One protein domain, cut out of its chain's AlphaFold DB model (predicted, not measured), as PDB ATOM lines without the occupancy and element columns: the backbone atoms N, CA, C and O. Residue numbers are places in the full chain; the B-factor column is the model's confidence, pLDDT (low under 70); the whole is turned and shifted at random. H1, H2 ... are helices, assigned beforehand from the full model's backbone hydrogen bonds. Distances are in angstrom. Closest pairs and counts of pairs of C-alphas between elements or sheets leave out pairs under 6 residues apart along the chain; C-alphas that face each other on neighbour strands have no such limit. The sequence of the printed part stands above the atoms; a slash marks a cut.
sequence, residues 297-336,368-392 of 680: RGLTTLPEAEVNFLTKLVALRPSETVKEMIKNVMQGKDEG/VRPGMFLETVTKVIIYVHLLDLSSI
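What this domain is: This is residues 297 to 336 and 368 to 392 of the 680 residues of an uncharacterized protein of Kingdonia uniflora (UniProt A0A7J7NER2). One long helix, H3, runs across the end of a loosely spaced pair of shorter helices, H1 and H2, which stand side by side and run opposite ways. The first part of H3 packs on the first part of H1 and begins near the end of H2, and the last part of H3, residues 384 to 392, sticks out as a free arm. The printed part has 65 residues with three named helices, in the order H1, H2, H3, and no named strand; the class is all helix. It is only just compact, close to loose, with a radius of gyration of the C-alphas of 12.8 A, and its outline is only just flat, with spans of 39 by 26 by 14 A.

How they stand to each other: H3, residues 370 to 392, touches H1, residues 304 to 315, and the closest C-alphas are those of Glu 306 and Phe 373, 5.3 A apart. H3 touches H1 with residues 372 to 377 alone, and H1 touches H3 with residues 306 to 310 alone. The lines of H1 and H3 stand at a steep tilt of 57 degrees, the same way. H2, residues 320 to 331, is close to H3 but not clearly touching, with the C-alphas of Met 330 and Pro 370 the closest at 6.1 A. These two stand at a steep tilt of 45 degrees, opposite ways. H1 and H2 are also close but not clearly touching, with the C-alphas of Leu 313 and Val 322 the closest at 6.3 A. They stand at a shallow tilt of 19 degrees, opposite ways, and their centres are 12.9 A apart. In H1, H2 and H3 every O i to N i+4 pair is within hydrogen-bond range.

Where its parts are: H3 is the longest helix, 23 residues and 33.0 A from the C-alpha of Pro 370 at (-10.248, 22.327, 29.740) to that of Ile 392 at (-19.942, 53.610, 25.600). H1 has 12 residues and measures 16.4 A from first to last C-alpha, beginning with C-alpha 304 at (-19.678, 23.532, 19.938). H2 also has 12 residues and measures 16.0 A.

The domain as a whole: The two C-alphas farthest apart are those of Lys 333 and Ile 392, at 40.9 A. Residues 337 to 367 are cut out and not printed, and C-alphas 336 and 368 across the cut are 5.8 A apart. The link from H1 to H2 is tight, with 4 residues; the link from H2 to H3 is the one across the cut. Residues 315 to 320 stand free, as do residues 384 to 392 of H3. The mean pLDDT of the printed part is 74.0, and it is under 70 at residues 297 to 301, 334 to 336, 382 and 385 to 392.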
ATOM      1  N   ARG A 297      -9.168  35.840  16.719       55.22
ATOM      2  CA  ARG A 297      -9.561  35.004  15.557       55.22
ATOM      3  C   ARG A 297     -11.085  34.891  15.317       55.22
ATOM      4  O   ARG A 297     -11.514  34.108  14.472       55.22
ATOM      5  N   GLY A 298     -11.896  35.686  16.020       57.94
ATOM      6  CA  GLY A 298     -13.355  35.744  15.895       57.94
ATOM      7  C   GLY A 298     -14.105  34.631  16.640       57.94
ATOM      8  O   GLY A 298     -13.536  33.615  17.025       57.94
ATOM      9  N   LEU A 299     -15.414  34.829  16.834       63.72
ATOM     10  CA  LEU A 299     -16.297  33.859  17.504       63.72
ATOM     11  C   LEU A 299     -16.722  32.687  16.596       63.72
ATOM     12  O   LEU A 299     -17.285  31.708  17.070       63.72
ATOM     13  N   THR A 300     -16.465  32.771  15.289       59.59
ATOM     14  CA  THR A 300     -16.915  31.797  14.275       59.59
ATOM     15  C   THR A 300     -16.126  30.486  14.262       59.59
ATOM     16  O   THR A 300     -16.421  29.614  13.451       59.59
ATOM     17  N   THR A 301     -15.110  30.348  15.117       65.69
ATOM     18  CA  THR A 301     -14.237  29.165  15.230       65.69
ATOM     19  C   THR A 301     -14.262  28.544  16.631       65.69
ATOM     20  O   THR A 301     -13.368  27.781  16.991       65.69
ATOM     21  N   LEU A 302     -15.270  28.880  17.443       72.25
ATOM     22  CA  LEU A 302     -15.438  28.325  18.785       72.25
ATOM     23  C   LEU A 302     -16.015  26.892  18.740       72.25
ATOM     24  O   LEU A 302     -16.994  26.666  18.024       72.25
ATOM     25  N   PRO A 303     -15.457  25.936  19.506       76.62
ATOM     26  CA  PRO A 303     -15.999  24.583  19.623       76.62
ATOM     27  C   PRO A 303     -17.433  24.523  20.174       76.62
ATOM     28  O   PRO A 303     -17.796  25.225  21.116       76.62
ATOM     29  N   GLU A 304     -18.252  23.634  19.607       76.12
ATOM     30  CA  GLU A 304     -19.678  23.532  19.938       76.12
ATOM     31  C   GLU A 304     -19.939  23.042  21.375       76.12
ATOM     32  O   GLU A 304     -20.866  23.525  22.024       76.12
ATOM     33  N   ALA A 305     -19.129  22.119  21.906       77.88
ATOM     34  CA  ALA A 305     -19.316  21.593  23.261       77.88
ATOM     35  C   ALA A 305     -19.052  22.665  24.331       77.88
ATOM     36  O   ALA A 305     -19.873  22.881  25.223       77.88
ATOM     37  N   GLU A 306     -17.948  23.391  24.188       83.88
ATOM     38  CA  GLU A 306     -17.528  24.501  25.040       83.88
ATOM     39  C   GLU A 306     -18.539  25.654  25.002       83.88
ATOM     40  O   GLU A 306     -18.890  26.190  26.053       83.88
ATOM     41  N   VAL A 307     -19.062  26.004  23.819       80.94
ATOM     42  CA  VAL A 307     -20.113  27.026  23.656       80.94
ATOM     43  C   VAL A 307     -21.434  26.575  24.275       80.94
ATOM     44  O   VAL A 307     -22.083  27.367  24.957       80.94
ATOM     45  N   ASN A 308     -21.832  25.312  24.112       82.06
ATOM     46  CA  ASN A 308     -23.046  24.780  24.735       82.06
ATOM     47  C   ASN A 308     -22.929  24.757  26.268       82.06
ATOM     48  O   ASN A 308     -23.850  25.187  26.964       82.06
ATOM     49  N   PHE A 309     -21.790  24.322  26.811       83.88
ATOM     50  CA  PHE A 309     -21.536  24.328  28.252       83.88
ATOM     51  C   PHE A 309     -21.465  25.751  28.820       83.88
ATOM     52  O   PHE A 309     -22.137  26.039  29.808       83.88
ATOM     53  N   LEU A 310     -20.754  26.675  28.165       83.44
ATOM     54  CA  LEU A 310     -20.726  28.087  28.561       83.44
ATOM     55  C   LEU A 310     -22.129  28.714  28.531       83.44
ATOM     56  O   LEU A 310     -22.484  29.463  29.438       83.44
ATOM     57  N   THR A 311     -22.956  28.353  27.546       83.19
ATOM     58  CA  THR A 311     -24.360  28.789  27.462       83.19
ATOM     59  C   THR A 311     -25.179  28.291  28.660       83.19
ATOM     60  O   THR A 311     -25.929  29.073  29.245       83.19
ATOM     61  N   LYS A 312     -24.993  27.033  29.094       82.62
ATOM     62  CA  LYS A 312     -25.601  26.509  30.334       82.62
ATOM     63  C   LYS A 312     -25.121  27.275  31.572       82.62
ATOM     64  O   LYS A 312     -25.943  27.646  32.403       82.62
ATOM     65  N   LEU A 313     -23.818  27.556  31.688       84.50
ATOM     66  CA  LEU A 313     -23.264  28.313  32.820       84.50
ATOM     67  C   LEU A 313     -23.803  29.754  32.886       84.50
ATOM     68  O   LEU A 313     -24.076  30.239  33.978       84.50
ATOM     69  N   VAL A 314     -23.984  30.425  31.741       81.62
ATOM     70  CA  VAL A 314     -24.520  31.800  31.654       81.62
ATOM     71  C   VAL A 314     -26.033  31.860  31.915       81.62
ATOM     72  O   VAL A 314     -26.527  32.874  32.403       81.62
ATOM     73  N   ALA A 315     -26.775  30.782  31.642       83.62
ATOM     74  CA  ALA A 315     -28.191  30.674  32.003       83.62
ATOM     75  C   ALA A 315     -28.420  30.516  33.523       83.62
ATOM     76  O   ALA A 315     -29.510  30.806  34.020       83.62
ATOM     77  N   LEU A 316     -27.403  30.074  34.270       82.44
ATOM     78  CA  LEU A 316     -27.445  29.929  35.723       82.44
ATOM     79  C   LEU A 316     -26.983  31.209  36.434       82.44
ATOM     80  O   LEU A 316     -26.092  31.927  35.983       82.44
ATOM     81  N   ARG A 317     -27.554  31.484  37.614       78.25
ATOM     82  CA  ARG A 317     -27.038  32.553  38.484       78.25
ATOM     83  C   ARG A 317     -25.674  32.149  39.063       78.25
ATOM     84  O   ARG A 317     -25.522  30.984  39.445       78.25
ATOM     85  N   PRO A 318     -24.713  33.084  39.212       82.88
ATOM     86  CA  PRO A 318     -23.427  32.803  39.848       82.88
ATOM     87  C   PRO A 318     -23.657  32.294  41.276       82.88
ATOM     88  O   PRO A 318     -24.198  32.993  42.130       82.88
ATOM     89  N   SER A 319     -23.302  31.033  41.494       82.31
ATOM     90  CA  SER A 319     -23.688  30.220  42.652       82.31
ATOM     91  C   SER A 319     -22.665  29.105  42.863       82.31
ATOM     92  O   SER A 319     -21.819  28.865  41.996       82.31
ATOM     93  N   GLU A 320     -22.728  28.400  43.995       85.56
ATOM     94  CA  GLU A 320     -21.812  27.277  44.242       85.56
ATOM     95  C   GLU A 320     -21.993  26.160  43.204       85.56
ATOM     96  O   GLU A 320     -21.004  25.612  42.732       85.56
ATOM     97  N   THR A 321     -23.224  25.927  42.735       82.62
ATOM     98  CA  THR A 321     -23.546  24.996  41.640       82.62
ATOM     99  C   THR A 321     -22.766  25.308  40.359       82.62
ATOM    100  O   THR A 321     -22.218  24.403  39.739       82.62
ATOM    101  N   VAL A 322     -22.635  26.587  39.982       83.62
ATOM    102  CA  VAL A 322     -21.837  27.001  38.809       83.62
ATOM    103  C   VAL A 322     -20.349  26.693  39.017       83.62
ATOM    104  O   VAL A 322     -19.693  26.193  38.102       83.62
ATOM    105  N   LYS A 323     -19.811  26.925  40.224       84.31
ATOM    106  CA  LYS A 323     -18.422  26.555  40.547       84.31
ATOM    107  C   LYS A 323     -18.224  25.039  40.538       84.31
ATOM    108  O   LYS A 323     -17.188  24.573  40.076       84.31
ATOM    109  N   GLU A 324     -19.197  24.281  41.035       84.88
ATOM    110  CA  GLU A 324     -19.150  22.823  41.110       84.88
ATOM    111  C   GLU A 324     -19.234  22.175  39.723       84.88
ATOM    112  O   GLU A 324     -18.418  21.312  39.418       84.88
ATOM    113  N   MET A 325     -20.097  22.669  38.829       80.19
ATOM    114  CA  MET A 325     -20.120  22.247  37.422       80.19
ATOM    115  C   MET A 325     -18.773  22.492  36.725       80.19
ATOM    116  O   MET A 325     -18.253  21.602  36.053       80.19
ATOM    117  N   ILE A 326     -18.166  23.672  36.916       83.56
ATOM    118  CA  ILE A 326     -16.830  23.975  36.374       83.56
ATOM    119  C   ILE A 326     -15.780  23.033  36.985       83.56
ATOM    120  O   ILE A 326     -14.995  22.429  36.257       83.56
ATOM    121  N   LYS A 327     -15.778  22.859  38.310       84.38
ATOM    122  CA  LYS A 327     -14.867  21.971  39.050       84.38
ATOM    123  C   LYS A 327     -14.977  20.517  38.584       84.38
ATOM    124  O   LYS A 327     -13.940  19.882  38.403       84.38
ATOM    125  N   ASN A 328     -16.185  20.008  38.344       83.00
ATOM    126  CA  ASN A 328     -16.408  18.657  37.837       83.00
ATOM    127  C   ASN A 328     -15.810  18.501  36.435       83.00
ATOM    128  O   ASN A 328     -14.980  17.615  36.245       83.00
ATOM    129  N   VAL A 329     -16.086  19.419  35.501       80.50
ATOM    130  CA  VAL A 329     -15.486  19.402  34.152       80.50
ATOM    131  C   VAL A 329     -13.953  19.499  34.191       80.50
ATOM    132  O   VAL A 329     -13.266  18.731  33.509       80.50
ATOM    133  N   MET A 330     -13.389  20.366  35.041       77.88
ATOM    134  CA  MET A 330     -11.934  20.455  35.243       77.88
ATOM    135  C   MET A 330     -11.339  19.157  35.825       77.88
ATOM    136  O   MET A 330     -10.220  18.791  35.475       77.88
ATOM    137  N   GLN A 331     -12.084  18.431  36.668       76.62
ATOM    138  CA  GLN A 331     -11.702  17.110  37.191       76.62
ATOM    139  C   GLN A 331     -12.008  15.945  36.230       76.62
ATOM    140  O   GLN A 331     -11.482  14.855  36.427       76.62
ATOM    141  N   GLY A 332     -12.821  16.148  35.189       72.88
ATOM    142  CA  GLY A 332     -13.293  15.084  34.294       72.88
ATOM    143  C   GLY A 332     -14.497  14.292  34.791       72.88
ATOM    144  O   GLY A 332     -14.790  13.232  34.246       72.88
ATOM    145  N   LYS A 333     -15.201  14.803  35.801       72.12
ATOM    146  CA  LYS A 333     -16.515  14.311  36.222       72.12
ATOM    147  C   LYS A 333     -17.577  14.971  35.353       72.12
ATOM    148  O   LYS A 333     -17.477  16.166  35.075       72.12
ATOM    149  N   ASP A 334     -18.551  14.186  34.903       67.31
ATOM    150  CA  ASP A 334     -19.726  14.578  34.103       67.31
ATOM    151  C   ASP A 334     -19.439  15.203  32.711       67.31
ATOM    152  O   ASP A 334     -20.293  15.169  31.831       67.31
ATOM    153  N   GLU A 335     -18.238  15.742  32.475       67.88
ATOM    154  CA  GLU A 335     -17.706  16.287  31.212       67.88
ATOM    155  C   GLU A 335     -18.612  17.291  30.455       67.88
ATOM    156  O   GLU A 335     -18.421  17.537  29.264       67.88
ATOM    157  N   GLY A 336     -19.575  17.911  31.147       61.00
ATOM    158  CA  GLY A 336     -20.545  18.866  30.590       61.00
ATOM    159  C   GLY A 336     -21.873  18.238  30.137       61.00
ATOM    160  O   GLY A 336     -22.792  18.962  29.733       61.00
ATOM    161  N   VAL A 368     -16.387  18.348  27.303       75.19
ATOM    162  CA  VAL A 368     -15.780  19.681  27.432       75.19
ATOM    163  C   VAL A 368     -14.302  19.566  27.823       75.19
ATOM    164  O   VAL A 368     -13.939  18.956  28.836       75.19
ATOM    165  N   ARG A 369     -13.437  20.158  27.001       77.25
ATOM    166  CA  ARG A 369     -11.977  20.106  27.089       77.25
ATOM    167  C   ARG A 369     -11.427  21.337  27.818       77.25
ATOM    168  O   ARG A 369     -11.717  22.456  27.398       77.25
ATOM    169  N   PRO A 370     -10.662  21.186  28.921       71.94
ATOM    170  CA  PRO A 370     -10.248  22.327  29.740       71.94
ATOM    171  C   PRO A 370      -9.469  23.431  29.008       71.94
ATOM    172  O   PRO A 370      -9.696  24.602  29.308       71.94
ATOM    173  N   GLY A 371      -8.592  23.095  28.055       70.31
ATOM    174  CA  GLY A 371      -7.850  24.080  27.262       70.31
ATOM    175  C   GLY A 371      -8.780  24.869  26.346       70.31
ATOM    176  O   GLY A 371      -8.880  26.094  26.461       70.31
ATOM    177  N   MET A 372      -9.542  24.156  25.513       76.38
ATOM    178  CA  MET A 372     -10.540  24.753  24.619       76.38
ATOM    179  C   MET A 372     -11.617  25.556  25.366       76.38
ATOM    180  O   MET A 372     -12.055  26.598  24.873       76.38
ATOM    181  N   PHE A 373     -12.030  25.120  26.561       79.81
ATOM    182  CA  PHE A 373     -12.998  25.830  27.398       79.81
ATOM    183  C   PHE A 373     -12.444  27.160  27.910       79.81
ATOM    184  O   PHE A 373     -13.102  28.187  27.744       79.81
ATOM    185  N   LEU A 374     -11.232  27.172  28.479       76.62
ATOM    186  CA  LEU A 374     -10.586  28.408  28.933       76.62
ATOM    187  C   LEU A 374     -10.393  29.389  27.768       76.62
ATOM    188  O   LEU A 374     -10.733  30.564  27.885       76.62
ATOM    189  N   GLU A 375      -9.942  28.893  26.614       75.38
ATOM    190  CA  GLU A 375      -9.787  29.700  25.404       75.38
ATOM    191  C   GLU A 375     -11.128  30.262  24.891       75.38
ATOM    192  O   GLU A 375     -11.205  31.425  24.488       75.38
ATOM    193  N   THR A 376     -12.206  29.476  24.960       78.19
ATOM    194  CA  THR A 376     -13.569  29.904  24.602       78.19
ATOM    195  C   THR A 376     -14.094  30.977  25.556       78.19
ATOM    196  O   THR A 376     -14.587  32.012  25.105       78.19
ATOM    197  N   VAL A 377     -13.933  30.781  26.870       79.50
ATOM    198  CA  VAL A 377     -14.337  31.744  27.905       79.50
ATOM    199  C   VAL A 377     -13.610  33.078  27.723       79.50
ATOM    200  O   VAL A 377     -14.262  34.122  27.687       79.50
ATOM    201  N   THR A 378     -12.285  33.076  27.546       73.00
ATOM    202  CA  THR A 378     -11.531  34.328  27.382       73.00
ATOM    203  C   THR A 378     -11.880  35.051  26.078       73.00
ATOM    204  O   THR A 378     -12.071  36.267  26.110       73.00
ATOM    205  N   LYS A 379     -12.075  34.338  24.956       75.75
ATOM    206  CA  LYS A 379     -12.556  34.943  23.694       75.75
ATOM    207  C   LYS A 379     -13.917  35.629  23.858       75.75
ATOM    208  O   LYS A 379     -14.105  36.734  23.351       75.75
ATOM    209  N   VAL A 380     -14.854  35.010  24.582       76.06
ATOM    210  CA  VAL A 380     -16.176  35.601  24.853       76.06
ATOM    211  C   VAL A 380     -16.062  36.830  25.764       76.06
ATOM    212  O   VAL A 380     -16.657  37.858  25.453       76.06
ATOM    213  N   ILE A 381     -15.254  36.778  26.829       74.50
ATOM    214  CA  ILE A 381     -15.041  37.916  27.744       74.50
ATOM    215  C   ILE A 381     -14.412  39.117  27.017       74.50
ATOM    216  O   ILE A 381     -14.901  40.241  27.154       74.50
ATOM    217  N   ILE A 382     -13.379  38.895  26.196       69.25
ATOM    218  CA  ILE A 382     -12.751  39.956  25.388       69.25
ATOM    219  C   ILE A 382     -13.777  40.579  24.433       69.25
ATOM    220  O   ILE A 382     -13.861  41.804  24.329       69.25
ATOM    221  N   TYR A 383     -14.604  39.761  23.777       71.06
ATOM    222  CA  TYR A 383     -15.645  40.254  22.877       71.06
ATOM    223  C   TYR A 383     -16.714  41.091  23.600       71.06
ATOM    224  O   TYR A 383     -17.104  42.141  23.088       71.06
ATOM    225  N   VAL A 384     -17.146  40.687  24.801       71.50
ATOM    226  CA  VAL A 384     -18.081  41.468  25.633       71.50
ATOM    227  C   VAL A 384     -17.476  42.823  26.010       71.50
ATOM    228  O   VAL A 384     -18.101  43.850  25.756       71.50
ATOM    229  N   HIS A 385     -16.232  42.867  26.497       66.19
ATOM    230  CA  HIS A 385     -15.576  44.139  26.826       66.19
ATOM    231  C   HIS A 385     -15.390  45.060  25.606       66.19
ATOM    232  O   HIS A 385     -15.583  46.273  25.713       66.19
ATOM    233  N   LEU A 386     -15.080  44.509  24.426       63.12
ATOM    234  CA  LEU A 386     -15.032  45.280  23.179       63.12
ATOM    235  C   LEU A 386     -16.420  45.806  22.770       63.12
ATOM    236  O   LEU A 386     -16.533  46.944  22.300       63.12
ATOM    237  N   LEU A 387     -17.489  45.028  22.979       60.62
ATOM    238  CA  LEU A 387     -18.861  45.488  22.757       60.62
ATOM    239  C   LEU A 387     -19.260  46.605  23.727       60.62
ATOM    240  O   LEU A 387     -19.826  47.599  23.264       60.62
ATOM    241  N   ASP A 388     -18.927  46.505  25.012       58.34
ATOM    242  CA  ASP A 388     -19.214  47.544  26.009       58.34
ATOM    243  C   ASP A 388     -18.474  48.846  25.686       58.34
ATOM    244  O   ASP A 388     -19.098  49.905  25.591       58.34
ATOM    245  N   LEU A 389     -17.173  48.776  25.384       52.25
ATOM    246  CA  LEU A 389     -16.389  49.934  24.940       52.25
ATOM    247  C   LEU A 389     -16.962  50.554  23.655       52.25
ATOM    248  O   LEU A 389     -17.085  51.777  23.560       52.25
ATOM    249  N   SER A 390     -17.401  49.737  22.690       53.56
ATOM    250  CA  SER A 390     -18.077  50.232  21.480       53.56
ATOM    251  C   SER A 390     -19.454  50.851  21.764       53.56
ATOM    252  O   SER A 390     -19.935  51.673  20.984       53.56
ATOM    253  N   SER A 391     -20.111  50.457  22.856       48.16
ATOM    254  CA  SER A 391     -21.435  50.942  23.256       48.16
ATOM    255  C   SER A 391     -21.319  52.249  24.036       48.16
ATOM    256  O   SER A 391     -22.033  53.200  23.722       48.16
ATOM    257  N   ILE A 392     -20.347  52.357  24.945       49.44
ATOM    258  CA  ILE A 392     -19.942  53.610  25.600       49.44
ATOM    259  C   ILE A 392     -19.486  54.623  24.541       49.44
ATOM    260  O   ILE A 392     -19.961  55.756  24.525       49.44
TER     261      ILE A 392